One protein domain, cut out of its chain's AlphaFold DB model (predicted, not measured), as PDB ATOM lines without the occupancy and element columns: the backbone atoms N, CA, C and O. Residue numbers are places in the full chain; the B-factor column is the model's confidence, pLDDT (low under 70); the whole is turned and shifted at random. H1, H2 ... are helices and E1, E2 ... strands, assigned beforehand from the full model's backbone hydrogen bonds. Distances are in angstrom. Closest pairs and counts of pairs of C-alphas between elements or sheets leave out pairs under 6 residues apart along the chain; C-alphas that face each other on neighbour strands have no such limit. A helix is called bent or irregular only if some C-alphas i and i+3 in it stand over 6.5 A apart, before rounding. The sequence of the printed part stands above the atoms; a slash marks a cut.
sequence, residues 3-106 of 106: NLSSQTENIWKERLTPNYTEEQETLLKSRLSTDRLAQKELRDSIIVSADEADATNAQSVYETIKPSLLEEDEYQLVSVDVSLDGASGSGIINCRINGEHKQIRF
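What this domain is: This is residues 3 to 106 of the 106 residues of an uncharacterized protein of Flavobacterium sp. (UniProt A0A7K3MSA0). A twisted sheet of six strands has one helix, H3, packed over one face and its other face bare; beyond the edge where E2 ends and E3 begins, an arm with two shorter helices, H1 and H2, reaches away and makes much of the length. The printed part has 104 residues with three named helices and six named strands, in the order E1, E2, H1, H2, E3, H3, E4, E5, E6. The sheet runs E3, E2, E1, E4, E5, E6, antiparallel throughout, and the class is mixed, helices and strands. The whole is loose, with a radius of gyration of the C-alphas of 16.7 A, and elongated, spanning 52 by 32 by 19 A.

Where its parts are: E1, residues 3 to 8, begins at C-alpha 3 at (-2.600, -10.733, -5.845) and is 16.1 A long. E2 is residues 11 to 15, 13.4 A. H1 is residues 22 to 29, 10.6 A, with C-alpha 22 at (-3.434, 6.150, 10.837). H2, residues 33 to 44, is 17.6 A long and irregular: C-alphas 34 and 37 are 7.1 A apart. E3 is residues 47 to 49, 7.1 A, and H3 residues 52 to 65, 20.1 A. E4, residues 75 to 85, 27.7 A, bends by 69 degrees at residue 78. E5, residues 88 to 97, 25.9 A, bends by 57 degrees at residue 91. E6, residues 100 to 105, 16.4 A, ends at C-alpha 105 at (-4.551, -25.458, -4.147).

How they stand to each other: E1 and E2 form a hairpin, with N 5 and O 13 at 2.8 A, within hydrogen-bond range. Edge strand E3 is antiparallel to E2, with N 14 and O 48 at 2.8 A. On its other side E1 is antiparallel to E4, with N 6 and O 80 at 2.9 A. E4, E5 and E6 form a meander, each strand the antiparallel neighbour of the one before, with N 81 and O 92 at 2.9 A and N 95 and O 102 at 3.0 A. H3 is on the sheet, making two layers, a helix on one face of a sheet; its closest C-alphas to E2 are those of Ala 55 and Trp 12, 5.7 A, and to E5 those of Val 61 and Gly 89, 6.3 A. H1 and H2 are not on the sheet. They touch, with the C-alphas of Leu 28 and Gln 39 closest at 5.6 A, and run opposite ways at a steep tilt of 68 degrees, only just short of about perpendicular. H1 and H2 are each apart from H3. Every O i to N i+4 pair is within hydrogen-bond range in H1 and H3, and 6 of 8 in H2.

The domain as a whole: The C-alphas farthest apart are those of Glu 22 and Glu 71, 53.7 A. The printed part has no cut and no long link; the link from H3 to E4, 9 residues, is short. Mean pLDDT of the printed part is 94.1, and no printed residue is under 70.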
ATOM      1  N   ASN A   3      -1.493  -9.915  -6.343       95.44
ATOM      2  CA  ASN A   3      -2.600 -10.733  -5.845       95.44
ATOM      3  C   ASN A   3      -3.832 -10.464  -6.693       95.44
ATOM      4  O   ASN A   3      -4.415  -9.385  -6.609       95.44
ATOM      5  N   LEU A   4      -4.214 -11.436  -7.507       96.50
ATOM      6  CA  LEU A   4      -5.371 -11.365  -8.373       96.50
ATOM      7  C   LEU A   4      -6.459 -12.298  -7.866       96.50
ATOM      8  O   LEU A   4      -6.189 -13.335  -7.270       96.50
ATOM      9  N   SER A   5      -7.704 -11.924  -8.113       96.44
ATOM     10  CA  SER A   5      -8.859 -12.750  -7.805       96.44
ATOM     11  C   SER A   5      -9.906 -12.638  -8.899       96.44
ATOM     12  O   SER A   5     -10.007 -11.616  -9.584       96.44
ATOM     13  N   SER A   6     -10.700 -13.687  -9.055       96.19
ATOM     14  CA  SER A   6     -11.816 -13.716  -9.986       96.19
ATOM     15  C   SER A   6     -12.984 -14.502  -9.394       96.19
ATOM     16  O   SER A   6     -12.799 -15.506  -8.717       96.19
ATOM     17  N   GLN A   7     -14.202 -14.015  -9.623       95.25
ATOM     18  CA  GLN A   7     -15.461 -14.705  -9.289       95.25
ATOM     19  C   GLN A   7     -16.262 -15.063 -10.547       95.25
ATOM     20  O   GLN A   7     -17.276 -15.752 -10.482       95.25
ATOM     21  N   THR A   8     -15.818 -14.575 -11.701       92.88
ATOM     22  CA  THR A   8     -16.421 -14.807 -13.008       92.88
ATOM     23  C   THR A   8     -15.277 -15.004 -13.976       92.88
ATOM     24  O   THR A   8     -14.403 -14.143 -14.050       92.88
ATOM     25  N   GLU A   9     -15.285 -16.115 -14.708       89.56
ATOM     26  CA  GLU A   9     -14.194 -16.445 -15.624       89.56
ATOM     27  C   GLU A   9     -13.849 -15.270 -16.542       89.56
ATOM     28  O   GLU A   9     -14.734 -14.561 -17.026       89.56
ATOM     29  N   ASN A  10     -12.549 -15.074 -16.771       90.81
ATOM     30  CA  ASN A  10     -11.981 -13.984 -17.568       90.81
ATOM     31  C   ASN A  10     -12.130 -12.571 -16.969       90.81
ATOM     32  O   ASN A  10     -11.633 -11.613 -17.556       90.81
ATOM     33  N   ILE A  11     -12.762 -12.409 -15.800       95.50
ATOM     34  CA  ILE A  11     -12.850 -11.119 -15.102       95.50
ATOM     35  C   ILE A  11     -11.911 -11.138 -13.900       95.50
ATOM     36  O   ILE A  11     -12.230 -11.718 -12.860       95.50
ATOM     37  N   TRP A  12     -10.769 -10.469 -14.040       96.94
ATOM     38  CA  TRP A  12      -9.717 -10.436 -13.028       96.94
ATOM     39  C   TRP A  12      -9.655  -9.093 -12.309       96.94
ATOM     40  O   TRP A  12      -9.671  -8.022 -12.919       96.94
ATOM     41  N   LYS A  13      -9.559  -9.161 -10.982       97.00
ATOM     42  CA  LYS A  13      -9.354  -8.009 -10.107       97.00
ATOM     43  C   LYS A  13      -8.049  -8.163  -9.353       97.00
ATOM     44  O   LYS A  13      -7.776  -9.235  -8.822       97.00
ATOM     45  N   GLU A  14      -7.281  -7.092  -9.257       96.25
ATOM     46  CA  GLU A  14      -6.075  -7.031  -8.444       96.25
ATOM     47  C   GLU A  14      -6.401  -6.443  -7.069       96.25
ATOM     48  O   GLU A  14      -7.095  -5.432  -6.950       96.25
ATOM     49  N   ARG A  15      -5.872  -7.071  -6.018       95.19
ATOM     50  CA  ARG A  15      -5.795  -6.479  -4.686       95.19
ATOM     51  C   ARG A  15      -4.453  -5.773  -4.540       95.19
ATOM     52  O   ARG A  15      -3.412  -6.420  -4.414       95.19
ATOM     53  N   LEU A  16      -4.508  -4.449  -4.491       93.44
ATOM     54  CA  LEU A  16      -3.351  -3.600  -4.252       93.44
ATOM     55  C   LEU A  16      -2.865  -3.734  -2.810       93.44
ATOM     56  O   LEU A  16      -3.652  -3.962  -1.887       93.44
ATOM     57  N   THR A  17      -1.564  -3.536  -2.609       89.44
ATOM     58  CA  THR A  17      -1.005  -3.350  -1.269       89.44
ATOM     59  C   THR A  17      -1.428  -1.972  -0.760       89.44
ATOM     60  O   THR A  17      -1.001  -0.968  -1.336       89.44
ATOM     61  N   PRO A  18      -2.266  -1.884   0.287       88.38
ATOM     62  CA  PRO A  18      -2.690  -0.594   0.804       88.38
ATOM     63  C   PRO A  18      -1.544   0.150   1.479       88.38
ATOM     64  O   PRO A  18      -0.742  -0.446   2.196       88.38
ATOM     65  N   ASN A  19      -1.552   1.472   1.332       91.94
ATOM     66  CA  ASN A  19      -0.814   2.389   2.191       91.94
ATOM     67  C   ASN A  19      -1.835   3.232   2.965       91.94
ATOM     68  O   ASN A  19      -2.204   4.321   2.526       91.94
ATOM     69  N   TYR A  20      -2.382   2.663   4.040       93.69
ATOM     70  CA  TYR A  20      -3.417   3.320   4.836       93.69
ATOM     71  C   TYR A  20      -2.826   4.414   5.730       93.69
ATOM     72  O   TYR A  20      -1.723   4.270   6.250       93.69
ATOM     73  N   THR A  21      -3.585   5.486   5.951       95.69
ATOM     74  CA  THR A  21      -3.272   6.465   7.003       95.69
ATOM     75  C   THR A  21      -3.605   5.908   8.392       95.69
ATOM     76  O   THR A  21      -4.341   4.926   8.520       95.69
ATOM     77  N   GLU A  22      -3.117   6.551   9.457       95.88
ATOM     78  CA  GLU A  22      -3.434   6.150  10.837       95.88
ATOM     79  C   GLU A  22      -4.947   6.183  11.122       95.88
ATOM     80  O   GLU A  22      -5.482   5.306  11.812       95.88
ATOM     81  N   GLU A  23      -5.670   7.150  10.551       94.94
ATOM     82  CA  GLU A  23      -7.126   7.254  10.674       94.94
ATOM     83  C   GLU A  23      -7.827   6.083   9.982       94.94
ATOM     84  O   GLU A  23      -8.759   5.498  10.537       94.94
ATOM     85  N   GLN A  24      -7.359   5.703   8.792       94.94
ATOM     86  CA  GLN A  24      -7.882   4.566   8.036       94.94
ATOM     87  C   GLN A  24      -7.605   3.239   8.752       94.94
ATOM     88  O   GLN A  24      -8.490   2.385   8.842       94.94
ATOM     89  N   GLU A  25      -6.419   3.070   9.335       95.31
ATOM     90  CA  GLU A  25      -6.128   1.907  10.172       95.31
ATOM     91  C   GLU A  25      -7.023   1.842  11.412       95.31
ATOM     92  O   GLU A  25      -7.509   0.768  11.780       95.31
ATOM     93  N   THR A  26      -7.241   2.985  12.063       96.38
ATOM     94  CA  THR A  26      -8.113   3.088  13.237       96.38
ATOM     95  C   THR A  26      -9.549   2.731  12.868       96.38
ATOM     96  O   THR A  26     -10.179   1.923  13.555       96.38
ATOM     97  N   LEU A  27     -10.038   3.237  11.731       96.00
ATOM     98  CA  LEU A  27     -11.344   2.894  11.178       96.00
ATOM     99  C   LEU A  27     -11.473   1.385  10.939       96.00
ATOM    100  O   LEU A  27     -12.464   0.786  11.352       96.00
ATOM    101  N   LEU A  28     -10.468   0.741  10.334       94.19
ATOM    102  CA  LEU A  28     -10.471  -0.706  10.069       94.19
ATOM    103  C   LEU A  28     -10.474  -1.563  11.343       94.19
ATOM    104  O   LEU A  28     -10.976  -2.689  11.313       94.19
ATOM    105  N   LYS A  29      -9.929  -1.041  12.448       95.62
ATOM    106  CA  LYS A  29      -9.903  -1.693  13.770       95.62
ATOM    107  C   LYS A  29     -11.160  -1.395  14.603       95.62
ATOM    108  O   LYS A  29     -11.377  -2.057  15.623       95.62
ATOM    109  N   SER A  30     -11.991  -0.436  14.186       95.88
ATOM    110  CA  SER A  30     -13.216  -0.065  14.895       95.88
ATOM    111  C   SER A  30     -14.202  -1.231  14.992       95.88
ATOM    112  O   SER A  30     -14.395  -2.013  14.058       95.88
ATOM    113  N   ARG A  31     -14.857  -1.340  16.151       95.75
ATOM    114  CA  ARG A  31     -15.916  -2.326  16.422       95.75
ATOM    115  C   ARG A  31     -17.317  -1.720  16.349       95.75
ATOM    116  O   ARG A  31     -18.296  -2.431  16.574       95.75
ATOM    117  N   LEU A  32     -17.419  -0.422  16.065       96.12
ATOM    118  CA  LEU A  32     -18.698   0.268  15.966       96.12
ATOM    119  C   LEU A  32     -19.436  -0.190  14.708       96.12
ATOM    120  O   LEU A  32     -18.875  -0.265  13.617       96.12
ATOM    121  N   SER A  33     -20.726  -0.492  14.845       94.12
ATOM    122  CA  SER A  33     -21.549  -0.916  13.710       94.12
ATOM    123  C   SER A  33     -21.751   0.193  12.676       94.12
ATOM    124  O   SER A  33     -21.964  -0.116  11.507       94.12
ATOM    125  N   THR A  34     -21.672   1.458  13.099       95.25
ATOM    126  CA  THR A  34     -21.758   2.647  12.236       95.25
ATOM    127  C   THR A  34     -20.626   2.708  11.218       95.25
ATOM    128  O   THR A  34     -20.826   3.190  10.109       95.25
ATOM    129  N   ASP A  35     -19.469   2.141  11.556       95.50
ATOM    130  CA  ASP A  35     -18.259   2.252  10.742       95.50
ATOM    131  C   ASP A  35     -18.190   1.162   9.669       95.50
ATOM    132  O   ASP A  35     -17.334   1.202   8.788       95.50
ATOM    133  N   ARG A  36     -19.111   0.188   9.694       94.06
ATOM    134  CA  ARG A  36     -19.102  -0.970   8.786       94.06
ATOM    135  C   ARG A  36     -19.138  -0.582   7.311       94.06
ATOM    136  O   ARG A  36     -18.503  -1.260   6.508       94.06
ATOM    137  N   LEU A  37     -19.883   0.467   6.955       95.75
ATOM    138  CA  LEU A  37     -19.961   0.927   5.567       95.75
ATOM    139  C   LEU A  37     -18.619   1.516   5.119       95.75
ATOM    140  O   LEU A  37     -18.059   1.048   4.136       95.75
ATOM    141  N   ALA A  38     -18.059   2.442   5.898       95.75
ATOM    142  CA  ALA A  38     -16.773   3.065   5.594       95.75
ATOM    143  C   ALA A  38     -15.616   2.043   5.594       95.75
ATOM    144  O   ALA A  38     -14.736   2.089   4.739       95.75
ATOM    145  N   GLN A  39     -15.642   1.057   6.499       95.19
ATOM    146  CA  GLN A  39     -14.703  -0.070   6.488       95.19
ATOM    147  C   GLN A  39     -14.807  -0.899   5.207       95.19
ATOM    148  O   GLN A  39     -13.789  -1.355   4.688       95.19
ATOM    149  N   LYS A  40     -16.030  -1.146   4.725       94.62
ATOM    150  CA  LYS A  40     -16.254  -1.878   3.479       94.62
ATOM    151  C   LYS A  40     -15.727  -1.076   2.292       94.62
ATOM    152  O   LYS A  40     -14.941  -1.614   1.529       94.62
ATOM    153  N   GLU A  41     -16.095   0.196   2.184       94.62
ATOM    154  CA  GLU A  41     -15.644   1.076   1.101       94.62
ATOM    155  C   GLU A  41     -14.115   1.172   1.040       94.62
ATOM    156  O   GLU A  41     -13.536   1.051  -0.036       94.62
ATOM    157  N   LEU A  42     -13.450   1.282   2.193       94.56
ATOM    158  CA  LEU A  42     -11.989   1.306   2.275       94.56
ATOM    159  C   LEU A  42     -11.337  -0.032   1.874       94.56
ATOM    160  O   LEU A  42     -10.255  -0.049   1.292       94.56
ATOM    161  N   ARG A  43     -11.973  -1.171   2.172       92.06
ATOM    162  CA  ARG A  43     -11.497  -2.489   1.706       92.06
ATOM    163  C   ARG A  43     -11.752  -2.698   0.218       92.06
ATOM    164  O   ARG A  43     -10.953  -3.354  -0.441       92.06
ATOM    165  N   ASP A  44     -12.846  -2.160  -0.302       92.31
ATOM    166  CA  ASP A  44     -13.193  -2.270  -1.716       92.31
ATOM    167  C   ASP A  44     -12.318  -1.329  -2.565       92.31
ATOM    168  O   ASP A  44     -11.991  -1.669  -3.698       92.31
ATOM    169  N   SER A  45     -11.839  -0.203  -2.014       92.94
ATOM    170  CA  SER A  45     -10.994   0.757  -2.743       92.94
ATOM    171  C   SER A  45      -9.619   0.217  -3.142       92.94
ATOM    172  O   SER A  45      -8.960   0.799  -3.998       92.94
ATOM    173  N   ILE A  46      -9.161  -0.870  -2.516       93.50
ATOM    174  CA  ILE A  46      -7.895  -1.532  -2.866       93.50
ATOM    175  C   ILE A  46      -8.085  -2.655  -3.888       93.50
ATOM    176  O   ILE A  46      -7.113  -3.303  -4.267       93.50
ATOM    177  N   ILE A  47      -9.328  -2.913  -4.301       94.50
ATOM    178  CA  ILE A  47      -9.672  -3.901  -5.315       94.50
ATOM    179  C   ILE A  47      -9.927  -3.150  -6.617       94.50
ATOM    180  O   ILE A  47     -10.924  -2.445  -6.764       94.50
ATOM    181  N   VAL A  48      -9.031  -3.327  -7.577       94.69
ATOM    182  CA  VAL A  48      -9.092  -2.664  -8.882       94.69
ATOM    183  C   VAL A  48      -9.190  -3.698  -9.995       94.69
ATOM    184  O   VAL A  48      -8.928  -4.881  -9.778       94.69
ATOM    185  N   SER A  49      -9.582  -3.277 -11.195       95.44
ATOM    186  CA  SER A  49      -9.409  -4.124 -12.377       95.44
ATOM    187  C   SER A  49      -7.926  -4.434 -12.556       95.44
ATOM    188  O   SER A  49      -7.096  -3.534 -12.429       95.44
ATOM    189  N   ALA A  50      -7.602  -5.697 -12.819       94.62
ATOM    190  CA  ALA A  50      -6.228  -6.079 -13.108       94.62
ATOM    191  C   ALA A  50      -5.756  -5.454 -14.432       94.62
ATOM    192  O   ALA A  50      -6.557  -5.249 -15.348       94.62
ATOM    193  N   ASP A  51      -4.455  -5.176 -14.524       94.69
ATOM    194  CA  ASP A  51      -3.803  -4.851 -15.794       94.69
ATOM    195  C   ASP A  51      -3.928  -6.019 -16.789       94.69
ATOM    196  O   ASP A  51      -4.019  -7.179 -16.383       94.69
ATOM    197  N   GLU A  52      -3.923  -5.730 -18.093       94.69
ATOM    198  CA  GLU A  52      -4.105  -6.737 -19.149       94.69
ATOM    199  C   GLU A  52      -3.038  -7.844 -19.103       94.69
ATOM    200  O   GLU A  52      -3.364  -9.026 -19.266       94.69
ATOM    201  N   ALA A  53      -1.776  -7.497 -18.829       93.31
ATOM    202  CA  ALA A  53      -0.697  -8.476 -18.744       93.31
ATOM    203  C   ALA A  53      -0.846  -9.368 -17.501       93.31
ATOM    204  O   ALA A  53      -0.739 -10.593 -17.597       93.31
ATOM    205  N   ASP A  54      -1.148  -8.768 -16.345       93.81
ATOM    206  CA  ASP A  54      -1.364  -9.500 -15.091       93.81
ATOM    207  C   ASP A  54      -2.603 -10.414 -15.190       93.81
ATOM    208  O   ASP A  54      -2.555 -11.577 -14.781       93.81
ATOM    209  N   ALA A  55      -3.691  -9.928 -15.799       95.06
ATOM    210  CA  ALA A  55      -4.903 -10.704 -16.054       95.06
ATOM    211  C   ALA A  55      -4.642 -11.886 -16.999       95.06
ATOM    212  O   ALA A  55      -5.105 -12.994 -16.735       95.06
ATOM    213  N   THR A  56      -3.861 -11.681 -18.063       95.00
ATOM    214  CA  THR A  56      -3.486 -12.744 -19.011       95.00
ATOM    215  C   THR A  56      -2.644 -13.830 -18.341       95.00
ATOM    216  O   THR A  56      -2.877 -15.024 -18.549       95.00
ATOM    217  N   ASN A  57      -1.692 -13.434 -17.492       94.25
ATOM    218  CA  ASN A  57      -0.875 -14.374 -16.728       94.25
ATOM    219  C   ASN A  57      -1.725 -15.170 -15.729       94.25
ATOM    220  O   ASN A  57      -1.620 -16.395 -15.673       94.25
ATOM    221  N   ALA A  58      -2.612 -14.502 -14.985       94.75
ATOM    222  CA  ALA A  58      -3.515 -15.172 -14.052       94.75
ATOM    223  C   ALA A  58      -4.487 -16.123 -14.763       94.75
ATOM    224  O   ALA A  58      -4.692 -17.243 -14.293       94.75
ATOM    225  N   GLN A  59      -5.019 -15.726 -15.924       95.75
ATOM    226  CA  GLN A  59      -5.849 -16.596 -16.757       95.75
ATOM    227  C   GLN A  59      -5.072 -17.829 -17.214       95.75
ATOM    228  O   GLN A  59      -5.580 -18.940 -17.116       95.75
ATOM    229  N   SER A  60      -3.827 -17.655 -17.660       94.50
ATOM    230  CA  SER A  60      -2.989 -18.770 -18.104       94.50
ATOM    231  C   SER A  60      -2.748 -19.771 -16.974       94.50
ATOM    232  O   SER A  60      -2.924 -20.969 -17.169       94.50
ATOM    233  N   VAL A  61      -2.424 -19.290 -15.769       94.19
ATOM    234  CA  VAL A  61      -2.290 -20.142 -14.578       94.19
ATOM    235  C   VAL A  61      -3.606 -20.863 -14.282       94.19
ATOM    236  O   VAL A  61      -3.608 -22.081 -14.120       94.19
ATOM    237  N   TYR A  62      -4.728 -20.142 -14.271       95.00
ATOM    238  CA  TYR A  62      -6.048 -20.722 -14.025       95.00
ATOM    239  C   TYR A  62      -6.376 -21.859 -15.000       95.00
ATOM    240  O   TYR A  62      -6.729 -22.944 -14.547       95.00
ATOM    241  N   GLU A  63      -6.190 -21.662 -16.307       94.12
ATOM    242  CA  GLU A  63      -6.478 -22.685 -17.324       94.12
ATOM    243  C   GLU A  63      -5.627 -23.951 -17.156       94.12
ATOM    244  O   GLU A  63      -6.103 -25.052 -17.422       94.12
ATOM    245  N   THR A  64      -4.389 -23.833 -16.663       93.38
ATOM    246  CA  THR A  64      -3.541 -25.016 -16.408       93.38
ATOM    247  C   THR A  64      -3.986 -25.846 -15.202       93.38
ATOM    248  O   THR A  64      -3.662 -27.030 -15.127       93.38
ATOM    249  N   ILE A  65      -4.713 -25.237 -14.259       93.75
ATOM    250  CA  ILE A  65      -5.143 -25.870 -13.002       93.75
ATOM    251  C   ILE A  65      -6.643 -26.201 -13.012       93.75
ATOM    252  O   ILE A  65      -7.104 -27.028 -12.219       93.75
ATOM    253  N   LYS A  66      -7.420 -25.567 -13.901       91.25
ATOM    254  CA  LYS A  66      -8.859 -25.783 -14.050       91.25
ATOM    255  C   LYS A  66      -9.144 -27.284 -14.231       91.25
ATOM    256  O   LYS A  66      -8.504 -27.933 -15.059       91.25
ATOM    257  N   PRO A  67     -10.089 -27.861 -13.465       89.44
ATOM    258  CA  PRO A  67     -10.425 -29.276 -13.569       89.44
ATOM    259  C   PRO A  67     -10.800 -29.682 -14.987       89.44
ATOM    260  O   PRO A  67     -11.589 -29.002 -15.640       89.44
ATOM    261  N   SER A  68     -10.302 -30.835 -15.428       90.88
ATOM    262  CA  SER A  68     -10.863 -31.508 -16.595       90.88
ATOM    263  C   SER A  68     -12.262 -32.015 -16.256       90.88
ATOM    264  O   SER A  68     -12.455 -32.664 -15.227       90.88
ATOM    265  N   LEU A  69     -13.220 -31.695 -17.120       91.50
ATOM    266  CA  LEU A  69     -14.632 -32.028 -16.964       91.50
ATOM    267  C   LEU A  69     -15.005 -33.153 -17.929       91.50
ATOM    268  O   LEU A  69     -14.475 -33.223 -19.041       91.50
ATOM    269  N   LEU A  70     -15.921 -34.017 -17.506       91.12
ATOM    270  CA  LEU A  70     -16.636 -34.924 -18.400       91.12
ATOM    271  C   LEU A  70     -17.787 -34.176 -19.094       91.12
ATOM    272  O   LEU A  70     -18.175 -33.092 -18.672       91.12
ATOM    273  N   GLU A  71     -18.339 -34.748 -20.165       88.00
ATOM    274  CA  GLU A  71     -19.377 -34.097 -20.989       88.00
ATOM    275  C   GLU A  71     -20.645 -33.716 -20.199       88.00
ATOM    276  O   GLU A  71     -21.298 -32.728 -20.520       88.00
ATOM    277  N   GLU A  72     -20.964 -34.465 -19.141       92.06
ATOM    278  CA  GLU A  72     -22.137 -34.233 -18.286       92.06
ATOM    279  C   GLU A  72     -21.837 -33.365 -17.052       92.06
ATOM    280  O   GLU A  72     -22.753 -33.058 -16.288       92.06
ATOM    281  N   ASP A  73     -20.577 -32.972 -16.832       93.62
ATOM    282  CA  ASP A  73     -20.199 -32.217 -15.641       93.62
ATOM    283  C   ASP A  73     -20.612 -30.738 -15.747       93.62
ATOM    284  O   ASP A  73     -20.206 -30.011 -16.655       93.62
ATOM    285  N   GLU A  74     -21.347 -30.247 -14.750       93.69
ATOM    286  CA  GLU A  74     -21.640 -28.825 -14.583       93.69
ATOM    287  C   GLU A  74     -20.549 -28.157 -13.740       93.69
ATOM    288  O   GLU A  74     -20.402 -28.438 -12.546       93.69
ATOM    289  N   TYR A  75     -19.802 -27.236 -14.351       94.06
ATOM    290  CA  TYR A  75     -18.790 -26.439 -13.666       94.06
ATOM    291  C   TYR A  75     -19.303 -25.052 -13.288       94.06
ATOM    292  O   TYR A  75     -19.808 -24.300 -14.120       94.06
ATOM    293  N   GLN A  76     -19.073 -24.674 -12.034       94.62
ATOM    294  CA  GLN A  76     -19.318 -23.327 -11.533       94.62
ATOM    295  C   GLN A  76     -18.080 -22.813 -10.799       94.62
ATOM    296  O   GLN A  76     -17.708 -23.333  -9.746       94.62
ATOM    297  N   LEU A  77     -17.473 -21.739 -11.305       95.62
ATOM    298  CA  LEU A  77     -16.476 -20.987 -10.546       95.62
ATOM    299  C   LEU A  77     -17.165 -20.295  -9.359       95.62
ATOM    300  O   LEU A  77     -18.183 -19.627  -9.528       95.62
ATOM    301  N   VAL A  78     -16.607 -20.451  -8.156       96.69
ATOM    302  CA  VAL A  78     -17.034 -19.707  -6.960       96.69
ATOM    303  C   VAL A  78     -16.079 -18.543  -6.729       96.69
ATOM    304  O   VAL A  78     -16.497 -17.391  -6.631       96.69
ATOM    305  N   SER A  79     -14.785 -18.845  -6.660       96.75
ATOM    306  CA  SER A  79     -13.720 -17.853  -6.671       96.75
ATOM    307  C   SER A  79     -12.405 -18.496  -7.082       96.75
ATOM    308  O   SER A  79     -12.190 -19.687  -6.876       96.75
ATOM    309  N   VAL A  80     -11.490 -17.703  -7.605       97.06
ATOM    310  CA  VAL A  80     -10.083 -18.062  -7.718       97.06
ATOM    311  C   VAL A  80      -9.260 -16.916  -7.162       97.06
ATOM    312  O   VAL A  80      -9.556 -15.757  -7.437       97.06
ATOM    313  N   ASP A  81      -8.251 -17.254  -6.371       96.81
ATOM    314  CA  ASP A  81      -7.258 -16.336  -5.829       96.81
ATOM    315  C   ASP A  81      -5.884 -16.794  -6.330       96.81
ATOM    316  O   ASP A  81      -5.532 -17.964  -6.169       96.81
ATOM    317  N   VAL A  82      -5.125 -15.891  -6.951       96.31
ATOM    318  CA  VAL A  82      -3.808 -16.154  -7.543       96.31
ATOM    319  C   VAL A  82      -2.812 -15.113  -7.050       96.31
ATOM    320  O   VAL A  82      -2.973 -13.917  -7.281       96.31
ATOM    321  N   SER A  83      -1.741 -15.569  -6.418       96.06
ATOM    322  CA  SER A  83      -0.548 -14.778  -6.149       96.06
ATOM    323  C   SER A  83       0.479 -15.036  -7.253       96.06
ATOM    324  O   SER A  83       1.039 -16.129  -7.332       96.06
ATOM    325  N   LEU A  84       0.720 -14.037  -8.104       94.19
ATOM    326  CA  LEU A  84       1.719 -14.085  -9.170       94.19
ATOM    327  C   LEU A  84       3.084 -13.586  -8.679       94.19
ATOM    328  O   LEU A  84       3.205 -12.499  -8.092       94.19
ATOM    329  N   ASP A  85       4.118 -14.357  -8.993       91.00
ATOM    330  CA  ASP A  85       5.527 -13.989  -8.884       91.00
ATOM    331  C   ASP A  85       6.203 -14.193 -10.249       91.00
ATOM    332  O   ASP A  85       6.708 -15.266 -10.584       91.00
ATOM    333  N   GLY A  86       6.109 -13.166 -11.099       83.31
ATOM    334  CA  GLY A  86       6.469 -13.277 -12.511       83.31
ATOM    335  C   GLY A  86       5.507 -14.204 -13.260       83.31
ATOM    336  O   GLY A  86       4.304 -13.963 -13.268       83.31
ATOM    337  N   ALA A  87       6.044 -15.252 -13.892       76.25
ATOM    338  CA  ALA A  87       5.261 -16.250 -14.632       76.25
ATOM    339  C   ALA A  87       4.728 -17.395 -13.751       76.25
ATOM    340  O   ALA A  87       3.932 -18.210 -14.213       76.25
ATOM    341  N   SER A  88       5.173 -17.477 -12.497       83.81
ATOM    342  CA  SER A  88       4.717 -18.490 -11.548       83.81
ATOM    343  C   SER A  88       3.514 -17.971 -10.768       83.81
ATOM    344  O   SER A  88       3.504 -16.818 -10.331       83.81
ATOM    345  N   GLY A  89       2.515 -18.825 -10.560       90.94
ATOM    346  CA  GLY A  89       1.343 -18.523  -9.744       90.94
ATOM    347  C   GLY A  89       1.150 -19.577  -8.663       90.94
ATOM    348  O   GLY A  89       1.308 -20.763  -8.931       90.94
ATOM    349  N   SER A  90       0.797 -19.136  -7.461       95.69
ATOM    350  CA  SER A  90       0.275 -20.000  -6.394       95.69
ATOM    351  C   SER A  90      -1.083 -19.477  -5.960       95.69
ATOM    352  O   SER A  90      -1.364 -18.286  -6.118       95.69
ATOM    353  N   GLY A  91      -1.954 -20.332  -5.448       95.94
ATOM    354  CA  GLY A  91      -3.315 -19.906  -5.202       95.94
ATOM    355  C   GLY A  91      -4.296 -21.007  -4.870       95.94
ATOM    356  O   GLY A  91      -3.956 -22.130  -4.490       95.94
ATOM    357  N   ILE A  92      -5.565 -20.626  -4.959       97.38
ATOM    358  CA  ILE A  92      -6.695 -21.481  -4.627       97.38
ATOM    359  C   ILE A  92      -7.809 -21.242  -5.642       97.38
ATOM    360  O   ILE A  92      -8.245 -20.109  -5.823       97.38
ATOM    361  N   ILE A  93      -8.316 -22.314  -6.247       97.31
ATOM    362  CA  ILE A  93      -9.582 -22.316  -6.986       97.31
ATOM    363  C   ILE A  93     -10.652 -22.923  -6.079       97.31
ATOM    364  O   ILE A  93     -10.545 -24.078  -5.666       97.31
ATOM    365  N   ASN A  94     -11.698 -22.158  -5.796       97.44
ATOM    366  CA  ASN A  94     -12.953 -22.645  -5.242       97.44
ATOM    367  C   ASN A  94     -13.959 -22.758  -6.386       97.44
ATOM    368  O   ASN A  94     -14.302 -21.775  -7.045       97.44
ATOM    369  N   CYS A  95     -14.444 -23.965  -6.626       96.19
ATOM    370  CA  CYS A  95     -15.414 -24.240  -7.674       96.19
ATOM    371  C   CYS A  95     -16.449 -25.250  -7.190       96.19
ATOM    372  O   CYS A  95     -16.314 -25.845  -6.117       96.19
ATOM    373  N   ARG A  96     -17.499 -25.443  -7.980       96.44
ATOM    374  CA  ARG A  96     -18.406 -26.574  -7.855       96.44
ATOM    375  C   ARG A  96     -18.376 -27.394  -9.131       96.44
ATOM    376  O   ARG A  96     -18.342 -26.823 -10.217       96.44
ATOM    377  N   ILE A  97     -18.394 -28.710  -8.973       95.62
ATOM    378  CA  ILE A  97     -18.576 -29.666 -10.066       95.62
ATOM    379  C   ILE A  97     -19.795 -30.504  -9.699       95.62
ATOM    380  O   ILE A  97     -19.788 -31.135  -8.643       95.62
ATOM    381  N   ASN A  98     -20.857 -30.453 -10.504       94.94
ATOM    382  CA  ASN A  98     -22.139 -31.117 -10.223       94.94
ATOM    383  C   ASN A  98     -22.714 -30.746  -8.844       94.94
ATOM    384  O   ASN A  98     -23.208 -31.585  -8.093       94.94
ATOM    385  N   GLY A  99     -22.580 -29.470  -8.469       93.88
ATOM    386  CA  GLY A  99     -23.016 -28.949  -7.171       93.88
ATOM    387  C   GLY A  99     -22.079 -29.250  -5.992       93.88
ATOM    388  O   GLY A  99     -22.202 -28.599  -4.951       93.88
ATOM    389  N   GLU A 100     -21.102 -30.147  -6.138       95.62
ATOM    390  CA  GLU A 100     -20.132 -30.447  -5.084       95.62
ATOM    391  C   GLU A 100     -19.026 -29.397  -5.022       95.62
ATOM    392  O   GLU A 100     -18.326 -29.153  -6.005       95.62
ATOM    393  N   HIS A 101     -18.828 -28.800  -3.847       96.69
ATOM    394  CA  HIS A 101     -17.765 -27.823  -3.638       96.69
ATOM    395  C   HIS A 101     -16.384 -28.487  -3.634       96.69
ATOM    396  O   HIS A 101     -16.110 -29.375  -2.826       96.69
ATOM    397  N   LYS A 102     -15.487 -27.982  -4.480       95.94
ATOM    398  CA  LYS A 102     -14.090 -28.402  -4.569       95.94
ATOM    399  C   LYS A 102     -13.163 -27.212  -4.369       95.94
ATOM    400  O   LYS A 102     -13.380 -26.130  -4.912       95.94
ATOM    401  N   GLN A 103     -12.111 -27.454  -3.596       97.06
ATOM    402  CA  GLN A 103     -11.027 -26.513  -3.362       97.06
ATOM    403  C   GLN A 103      -9.733 -27.109  -3.914       97.06
ATOM    404  O   GLN A 103      -9.313 -28.181  -3.479       97.06
ATOM    405  N   ILE A 104      -9.095 -26.409  -4.845       96.00
ATOM    406  CA  ILE A 104      -7.856 -26.838  -5.500       96.00
ATOM    407  C   ILE A 104      -6.783 -25.829  -5.135       96.00
ATOM    408  O   ILE A 104      -6.957 -24.642  -5.386       96.00
ATOM    409  N   ARG A 105      -5.703 -26.292  -4.507       96.44
ATOM    410  CA  ARG A 105      -4.551 -25.458  -4.147       96.44
ATOM    411  C   ARG A 105      -3.401 -25.774  -5.089       96.44
ATOM    412  O   ARG A 105      -3.205 -26.947  -5.405       96.44
ATOM    413  N   PHE A 106      -2.669 -24.751  -5.494       93.75
ATOM    414  CA  PHE A 106      -1.523 -24.851  -6.392       93.75
ATOM    415  C   PHE A 106      -0.450 -23.838  -5.996       93.75
ATOM    416  O   PHE A 106      -0.799 -22.841  -5.320       93.75
TER     417      PHE A 106